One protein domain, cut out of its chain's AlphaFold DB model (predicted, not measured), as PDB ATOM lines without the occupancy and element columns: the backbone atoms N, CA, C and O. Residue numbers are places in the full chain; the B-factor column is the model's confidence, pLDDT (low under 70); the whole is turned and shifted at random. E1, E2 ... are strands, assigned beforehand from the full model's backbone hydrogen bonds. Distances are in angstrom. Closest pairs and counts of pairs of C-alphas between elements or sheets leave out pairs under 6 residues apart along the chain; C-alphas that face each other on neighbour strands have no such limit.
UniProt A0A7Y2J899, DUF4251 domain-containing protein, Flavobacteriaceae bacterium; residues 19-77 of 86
ATOM      1  N   ASP A  19     274.404 233.330  71.747       90.06
ATOM      2  CA  ASP A  19     275.306 232.713  72.734       90.06
ATOM      3  C   ASP A  19     276.346 233.671  73.353       90.06
ATOM      4  O   ASP A  19     277.511 233.329  73.570       90.06
ATOM      5  N   LEU A  20     275.918 234.904  73.657       91.38
ATOM      6  CA  LEU A  20     276.781 235.920  74.252       91.38
ATOM      7  C   LEU A  20     277.294 235.484  75.634       91.38
ATOM      8  O   LEU A  20     276.532 235.392  76.598       91.38
ATOM      9  N   GLU A  21     278.612 235.347  75.757       95.12
ATOM     10  CA  GLU A  21     279.303 235.060  77.012       95.12
ATOM     11  C   GLU A  21     280.345 236.142  77.328       95.12
ATOM     12  O   GLU A  21     281.092 236.604  76.462       95.12
ATOM     13  N   LEU A  22     280.415 236.531  78.605       95.00
ATOM     14  CA  LEU A  22     281.474 237.368  79.160       95.00
ATOM     15  C   LEU A  22     282.255 236.572  80.208       95.00
ATOM     16  O   LEU A  22     281.738 236.262  81.280       95.00
ATOM     17  N   THR A  23     283.534 236.335  79.941       96.44
ATOM     18  CA  THR A  23     284.467 235.725  80.890       96.44
ATOM     19  C   THR A  23     285.483 236.756  81.374       96.44
ATOM     20  O   THR A  23     286.168 237.400  80.575       96.44
ATOM     21  N   ILE A  24     285.654 236.869  82.691       95.25
ATOM     22  CA  ILE A  24     286.733 237.657  83.294       95.25
ATOM     23  C   ILE A  24     287.852 236.706  83.732       95.25
ATOM     24  O   ILE A  24     287.676 235.888  84.629       95.25
ATOM     25  N   ASP A  25     289.023 236.805  83.099       92.12
ATOM     26  CA  ASP A  25     290.234 236.104  83.543       92.12
ATOM     27  C   ASP A  25     290.928 236.993  84.581       92.12
ATOM     28  O   ASP A  25     291.776 237.817  84.234       92.12
ATOM     29  N   GLU A  26     290.533 236.859  85.851       90.75
ATOM     30  CA  GLU A  26     291.043 237.678  86.963       90.75
ATOM     31  C   GLU A  26     292.566 237.587  87.107       90.75
ATOM     32  O   GLU A  26     293.233 238.585  87.381       90.75
ATOM     33  N   LYS A  27     293.138 236.403  86.851       91.12
ATOM     34  CA  LYS A  27     294.587 236.168  86.934       91.12
ATOM     35  C   LYS A  27     295.354 236.967  85.889       91.12
ATOM     36  O   LYS A  27     296.457 237.430  86.164       91.12
ATOM     37  N   ARG A  28     294.796 237.100  84.684       89.25
ATOM     38  CA  ARG A  28     295.411 237.853  83.579       89.25
ATOM     39  C   ARG A  28     294.806 239.241  83.379       89.25
ATOM     40  O   ARG A  28     295.190 239.924  82.432       89.25
ATOM     41  N   GLN A  29     293.872 239.632  84.245       92.75
ATOM     42  CA  GLN A  29     293.168 240.912  84.237       92.75
ATOM     43  C   GLN A  29     292.591 241.284  82.860       92.75
ATOM     44  O   GLN A  29     292.639 242.441  82.445       92.75
ATOM     45  N   LYS A  30     292.064 240.298  82.128       93.12
ATOM     46  CA  LYS A  30     291.464 240.500  80.802       93.12
ATOM     47  C   LYS A  30     289.992 240.116  80.806       93.12
ATOM     48  O   LYS A  30     289.603 239.148  81.461       93.12
ATOM     49  N   ALA A  31     289.203 240.842  80.029       95.56
ATOM     50  CA  ALA A  31     287.828 240.472  79.729       95.56
ATOM     51  C   ALA A  31     287.781 239.808  78.355       95.56
ATOM     52  O   ALA A  31     288.438 240.258  77.413       95.56
ATOM     53  N   ILE A  32     287.033 238.721  78.248       96.19
ATOM     54  CA  ILE A  32     286.808 237.998  77.005       96.19
ATOM     55  C   ILE A  32     285.308 238.006  76.753       96.19
ATOM     56  O   ILE A  32     284.550 237.576  77.612       96.19
ATOM     57  N   VAL A  33     284.904 238.496  75.588       95.75
ATOM     58  CA  VAL A  33     283.524 238.430  75.112       95.75
ATOM     59  C   VAL A  33     283.492 237.485  73.926       95.75
ATOM     60  O   VAL A  33     284.302 237.637  73.006       95.75
ATOM     61  N   THR A  34     282.580 236.527  73.944       94.50
ATOM     62  CA  THR A  34     282.337 235.616  72.825       94.50
ATOM     63  C   THR A  34     280.874 235.623  72.447       94.50
ATOM     64  O   THR A  34     280.025 235.777  73.316       94.50
ATOM     65  N   PHE A  35     280.597 235.503  71.157       91.81
ATOM     66  CA  PHE A  35     279.251 235.365  70.615       91.81
ATOM     67  C   PHE A  35     279.328 234.829  69.189       91.81
ATOM     68  O   PHE A  35     280.381 234.919  68.544       91.81
ATOM     69  N   THR A  36     278.209 234.313  68.704       89.19
ATOM     70  CA  THR A  36     278.017 233.913  67.313       89.19
ATOM     71  C   THR A  36     277.147 234.929  66.585       89.19
ATOM     72  O   THR A  36     276.365 235.669  67.188       89.19
ATOM     73  N   ILE A  37     277.349 235.027  65.277       85.69
ATOM     74  CA  ILE A  37     276.565 235.884  64.383       85.69
ATOM     75  C   ILE A  37     276.497 235.228  63.016       85.69
ATOM     76  O   ILE A  37     277.523 234.788  62.495       85.69
ATOM     77  N   ASP A  38     275.312 235.240  62.424       78.94
ATOM     78  CA  ASP A  38     275.079 234.697  61.090       78.94
ATOM     79  C   ASP A  38     275.285 235.778  60.018       78.94
ATOM     80  O   ASP A  38     275.048 236.974  60.242       78.94
ATOM     81  N   ASP A  39     275.753 235.371  58.835       68.88
ATOM     82  CA  ASP A  39     275.796 236.260  57.675       68.88
ATOM     83  C   ASP A  39     274.382 236.496  57.126       68.88
ATOM     84  O   ASP A  39     273.651 235.565  56.787       68.88
ATOM     85  N   ASP A  40     274.014 237.762  56.938       61.84
ATOM     86  CA  ASP A  40     272.746 238.127  56.299       61.84
ATOM     87  C   ASP A  40     272.727 237.769  54.800       61.84
ATOM     88  O   ASP A  40     271.671 237.540  54.206       61.84
ATOM     89  N   LYS A  41     273.899 237.701  54.154       58.56
ATOM     90  CA  LYS A  41     274.003 237.379  52.721       58.56
ATOM     91  C   LYS A  41     274.064 235.886  52.447       58.56
ATOM     92  O   LYS A  41     273.729 235.473  51.337       58.56
ATOM     93  N   ASP A  42     274.491 235.102  53.428       57.50
ATOM     94  CA  ASP A  42     274.662 233.664  53.305       57.50
ATOM     95  C   ASP A  42     274.324 233.002  54.647       57.50
ATOM     96  O   ASP A  42     275.181 232.838  55.507       57.50
ATOM     97  N   ARG A  43     273.059 232.591  54.823       58.22
ATOM     98  CA  ARG A  43     272.525 231.917  56.035       58.22
ATOM     99  C   ARG A  43     273.225 230.593  56.405       58.22
ATOM    100  O   ARG A  43     272.720 229.826  57.219       58.22
ATOM    101  N   ILE A  44     274.305 230.259  55.710       63.75
ATOM    102  CA  ILE A  44     275.115 229.053  55.860       63.75
ATOM    103  C   ILE A  44     276.458 229.397  56.540       63.75
ATOM    104  O   ILE A  44     277.122 228.512  57.087       63.75
ATOM    105  N   GLU A  45     276.874 230.668  56.525       68.88
ATOM    106  CA  GLU A  45     278.085 231.141  57.192       68.88
ATOM    107  C   GLU A  45     277.761 231.677  58.589       68.88
ATOM    108  O   GLU A  45     277.157 232.739  58.738       68.88
ATOM    109  N   ASN A  46     278.244 230.965  59.608       78.75
ATOM    110  CA  ASN A  46     278.206 231.430  60.988       78.75
ATOM    111  C   ASN A  46     279.607 231.911  61.364       78.75
ATOM    112  O   ASN A  46     280.617 231.296  60.988       78.75
ATOM    113  N   TYR A  47     279.669 233.002  62.115       86.44
ATOM    114  CA  TYR A  47     280.911 233.595  62.579       86.44
ATOM    115  C   TYR A  47     281.024 233.491  64.093       86.44
ATOM    116  O   TYR A  47     280.236 234.087  64.826       86.44
ATOM    117  N   ASP A  48     282.071 232.819  64.559       90.06
ATOM    118  CA  ASP A  48     282.473 232.864  65.960       90.06
ATOM    119  C   ASP A  48     283.309 234.121  66.190       90.06
ATOM    120  O   ASP A  48     284.415 234.267  65.646       90.06
ATOM    121  N   VAL A  49     282.805 235.028  67.022       90.75
ATOM    122  CA  VAL A  49     283.517 236.244  67.405       90.75
ATOM    123  C   VAL A  49     284.066 236.107  68.810       90.75
ATOM    124  O   VAL A  49     283.357 235.786  69.760       90.75
ATOM    125  N   ARG A  50     285.355 236.412  68.958       94.69
ATOM    126  CA  ARG A  50     286.049 236.490  70.240       94.69
ATOM    127  C   ARG A  50     286.751 237.828  70.375       94.69
ATOM    128  O   ARG A  50     287.747 238.094  69.706       94.69
ATOM    129  N   ILE A  51     286.289 238.634  71.317       95.00
ATOM    130  CA  ILE A  51     286.904 239.901  71.702       95.00
ATOM    131  C   ILE A  51     287.682 239.676  72.993       95.00
ATOM    132  O   ILE A  51     287.137 239.188  73.976       95.00
ATOM    133  N   THR A  52     288.957 240.041  73.019       96.81
ATOM    134  CA  THR A  52     289.775 240.056  74.235       96.81
ATOM    135  C   THR A  52     290.193 241.485  74.535       96.81
ATOM    136  O   THR A  52     290.963 242.070  73.779       96.81
ATOM    137  N   ALA A  53     289.708 242.032  75.645       96.19
ATOM    138  CA  ALA A  53     290.109 243.325  76.178       96.19
ATOM    139  C   ALA A  53     291.230 243.140  77.206       96.19
ATOM    140  O   ALA A  53     291.062 242.451  78.215       96.19
ATOM    141  N   PHE A  54     292.374 243.760  76.942       95.62
ATOM    142  CA  PHE A  54     293.555 243.700  77.792       95.62
ATOM    143  C   PHE A  54     293.621 244.907  78.744       95.62
ATOM    144  O   PHE A  54     293.157 245.997  78.396       95.62
ATOM    145  N   PRO A  55     294.275 244.767  79.911       93.50
ATOM    146  CA  PRO A  55     294.370 245.847  80.900       93.50
ATOM    147  C   PRO A  55     295.134 247.082  80.399       93.50
ATOM    148  O   PRO A  55     294.959 248.179  80.916       93.50
ATOM    149  N   ASN A  56     295.955 246.932  79.358       93.38
ATOM    150  CA  ASN A  56     296.666 248.038  78.708       93.38
ATOM    151  C   ASN A  56     295.773 248.880  77.768       93.38
ATOM    152  O   ASN A  56     296.288 249.733  77.042       93.38
ATOM    153  N   GLY A  57     294.461 248.621  77.736       91.75
ATOM    154  CA  GLY A  57     293.493 249.334  76.903       91.75
ATOM    155  C   GLY A  57     293.485 248.902  75.436       91.75
ATOM    156  O   GLY A  57     292.798 249.527  74.629       91.75
ATOM    157  N   TYR A  58     294.229 247.859  75.066       95.62
ATOM    158  CA  TYR A  58     294.120 247.249  73.744       95.62
ATOM    159  C   TYR A  58     293.047 246.166  73.727       95.62
ATOM    160  O   TYR A  58     292.763 245.525  74.738       95.62
ATOM    161  N   ALA A  59     292.487 245.938  72.549       95.62
ATOM    162  CA  ALA A  59     291.631 244.809  72.268       95.62
ATOM    163  C   ALA A  59     292.102 244.057  71.029       95.62
ATOM    164  O   ALA A  59     292.660 244.635  70.091       95.62
ATOM    165  N   ASP A  60     291.855 242.757  71.061       95.25
ATOM    166  CA  ASP A  60     292.029 241.835  69.953       95.25
ATOM    167  C   ASP A  60     290.670 241.219  69.639       95.25
ATOM    168  O   ASP A  60     290.006 240.699  70.536       95.25
ATOM    169  N   ILE A  61     290.241 241.329  68.389       93.56
ATOM    170  CA  ILE A  61     288.990 240.776  67.888       93.56
ATOM    171  C   ILE A  61     289.371 239.706  66.885       93.56
ATOM    172  O   ILE A  61     290.002 239.995  65.867       93.56
ATOM    173  N   TYR A  62     288.973 238.481  67.175       92.69
ATOM    174  CA  TYR A  62     289.168 237.336  66.310       92.69
ATOM    175  C   TYR A  62     287.811 236.857  65.810       92.69
ATOM    176  O   TYR A  62     286.908 236.644  66.614       92.69
ATOM    177  N   ILE A  63     287.675 236.718  64.498       89.56
ATOM    178  CA  ILE A  63     286.448 236.289  63.829       89.56
ATOM    179  C   ILE A  63     286.783 235.042  63.024       89.56
ATOM    180  O   ILE A  63     287.697 235.074  62.195       89.56
ATOM    181  N   THR A  64     286.057 233.959  63.275       88.44
ATOM    182  CA  THR A  64     286.240 232.664  62.608       88.44
ATOM    183  C   THR A  64     284.961 232.317  61.865       88.44
ATOM    184  O   THR A  64     283.927 232.173  62.500       88.44
ATOM    185  N   SER A  65     285.018 232.182  60.540       83.19
ATOM    186  CA  SER A  65     283.906 231.612  59.764       83.19
ATOM    187  C   SER A  65     283.922 230.085  59.874       83.19
ATOM    188  O   SER A  65     284.996 229.467  59.890       83.19
ATOM    189  N   THR A  66     282.745 229.458  59.858       74.69
ATOM    190  CA  THR A  66     282.577 228.001  59.693       74.69
ATOM    191  C   THR A  66     283.330 227.449  58.474       74.69
ATOM    192  O   THR A  66     283.804 226.308  58.495       74.69
ATOM    193  N   HIS A  67     283.560 228.276  57.450       71.81
ATOM    194  CA  HIS A  67     284.335 227.952  56.248       71.81
ATOM    195  C   HIS A  67     285.854 228.172  56.403       71.81
ATOM    196  O   HIS A  67     286.596 228.168  55.419       71.81
ATOM    197  N   ARG A  68     286.345 228.289  57.647       67.69
ATOM    198  CA  ARG A  68     287.768 228.360  58.047       67.69
ATOM    199  C   ARG A  68     288.517 229.621  57.618       67.69
ATOM    200  O   ARG A  68     289.752 229.637  57.629       67.69
ATOM    201  N   THR A  69     287.798 230.685  57.280       78.75
ATOM    202  CA  THR A  69     288.415 232.001  57.096       78.75
ATOM    203  C   THR A  69     288.526 232.697  58.446       78.75
ATOM    204  O   THR A  69     287.540 232.819  59.167       78.75
ATOM    205  N   ASN A  70     289.733 233.163  58.772       82.25
ATOM    206  CA  ASN A  70     290.017 233.864  60.019       82.25
ATOM    207  C   ASN A  70     290.339 235.326  59.737       82.25
ATOM    208  O   ASN A  70     291.207 235.628  58.912       82.25
ATOM    209  N   ILE A  71     289.687 236.225  60.464       86.88
ATOM    210  CA  ILE A  71     289.942 237.660  60.406       86.88
ATOM    211  C   ILE A  71     290.314 238.128  61.807       86.88
ATOM    212  O   ILE A  71     289.671 237.771  62.793       86.88
ATOM    213  N   ARG A  72     291.372 238.934  61.897       90.38
ATOM    214  CA  ARG A  72     291.849 239.484  63.162       90.38
ATOM    215  C   ARG A  72     291.966 240.995  63.074       90.38
ATOM    216  O   ARG A  72     292.654 241.511  62.194       90.38
ATOM    217  N   TYR A  73     291.362 241.684  64.031       89.38
ATOM    218  CA  TYR A  73     291.520 243.117  64.231       89.38
ATOM    219  C   TYR A  73     292.185 243.376  65.577       89.38
ATOM    220  O   TYR A  73     291.808 242.799  66.590       89.38
ATOM    221  N   MET A  74     293.151 244.288  65.600       93.75
ATOM    222  CA  MET A  74     293.796 244.735  66.830       93.75
ATOM    223  C   MET A  74     293.706 246.249  66.925       93.75
ATOM    224  O   MET A  74     293.930 246.958  65.943       93.75
ATOM    225  N   GLY A  75     293.401 246.758  68.114       93.81
ATOM    226  CA  GLY A  75     293.222 248.191  68.294       93.81
ATOM    227  C   GLY A  75     293.188 248.623  69.746       93.81
ATOM    228  O   GLY A  75     293.329 247.817  70.659       93.81
ATOM    229  N   LYS A  76     293.011 249.928  69.953       94.50
ATOM    230  CA  LYS A  76     292.786 250.511  71.277       94.50
ATOM    231  C   LYS A  76     291.294 250.639  71.525       94.50
ATOM    232  O   LYS A  76     290.577 251.174  70.678       94.50
ATOM    233  N   LEU A  77     290.857 250.205  72.698       89.94
ATOM    234  CA  LEU A  77     289.513 250.465  73.183       89.94
ATOM    235  C   LEU A  77     289.342 251.968  73.378       89.94
ATOM    236  O   LEU A  77     290.202 252.650  73.938       89.94
TER     237      LEU A  77
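This is residues 19 to 77 of the 86 residues of the protein "DUF4251 domain-containing protein" of Flavobacteriaceae bacterium (UniProt A0A7Y2J899). Picture a single twisted sheet of five strands, E1 to E5, laid side by side in the order of the chain, with both faces bare of named helices. The chain folds back on itself at each turn, and the loop of residues 39 to 45 joins E2 to E3 at one end of the sheet. The printed part has 59 residues with five named strands and no named helix; the sheet order is E1 - E2 - E3 - E4 - E5, all antiparallel, and the class is all strand. The whole is only just loose, close to compact, with a radius of gyration of the C-alphas of 12.8 A, and elongated, spanning 37 by 22 by 17 A.

Start with E1, residues 19 to 25, an edge strand, and look across to E2, residues 30 to 38: N 23 and O 32 are 2.8 A apart, within hydrogen-bond range. E2 and E3, residues 46 to 53, are antiparallel at 164 degrees, with N 33 and O 51 at 2.8 A. Next comes E4, residues 58 to 65, where N 50 and O 62 are 2.8 A apart. At the other edge find E5, residues 70 to 76, with N 61 and O 73 at 2.8 A. The five strands form a meander, each the antiparallel neighbour of the one before, and each successive pair is a hairpin. E1 is apart from E4 and E5, and E2 from E5.

Find C-alpha 19 at (275.306, 232.713, 72.734), where E1 begins; it runs 18.7 A. E2 is the longest strand, with 9 residues over 26.3 A. E3 covers 22.7 A, E4 23.3 A and E5 20.3 A, ending at C-alpha 76 at (292.786, 250.511, 71.277).

Look for the two farthest C-alphas at Lys 27 and Lys 41, 39.9 A apart. The printed part has no cut. The link from E2 to E3 is short, and the other three are tight. The mean pLDDT of the printed part is 86.9; residues 39 to 45 and residue 68 are under 70.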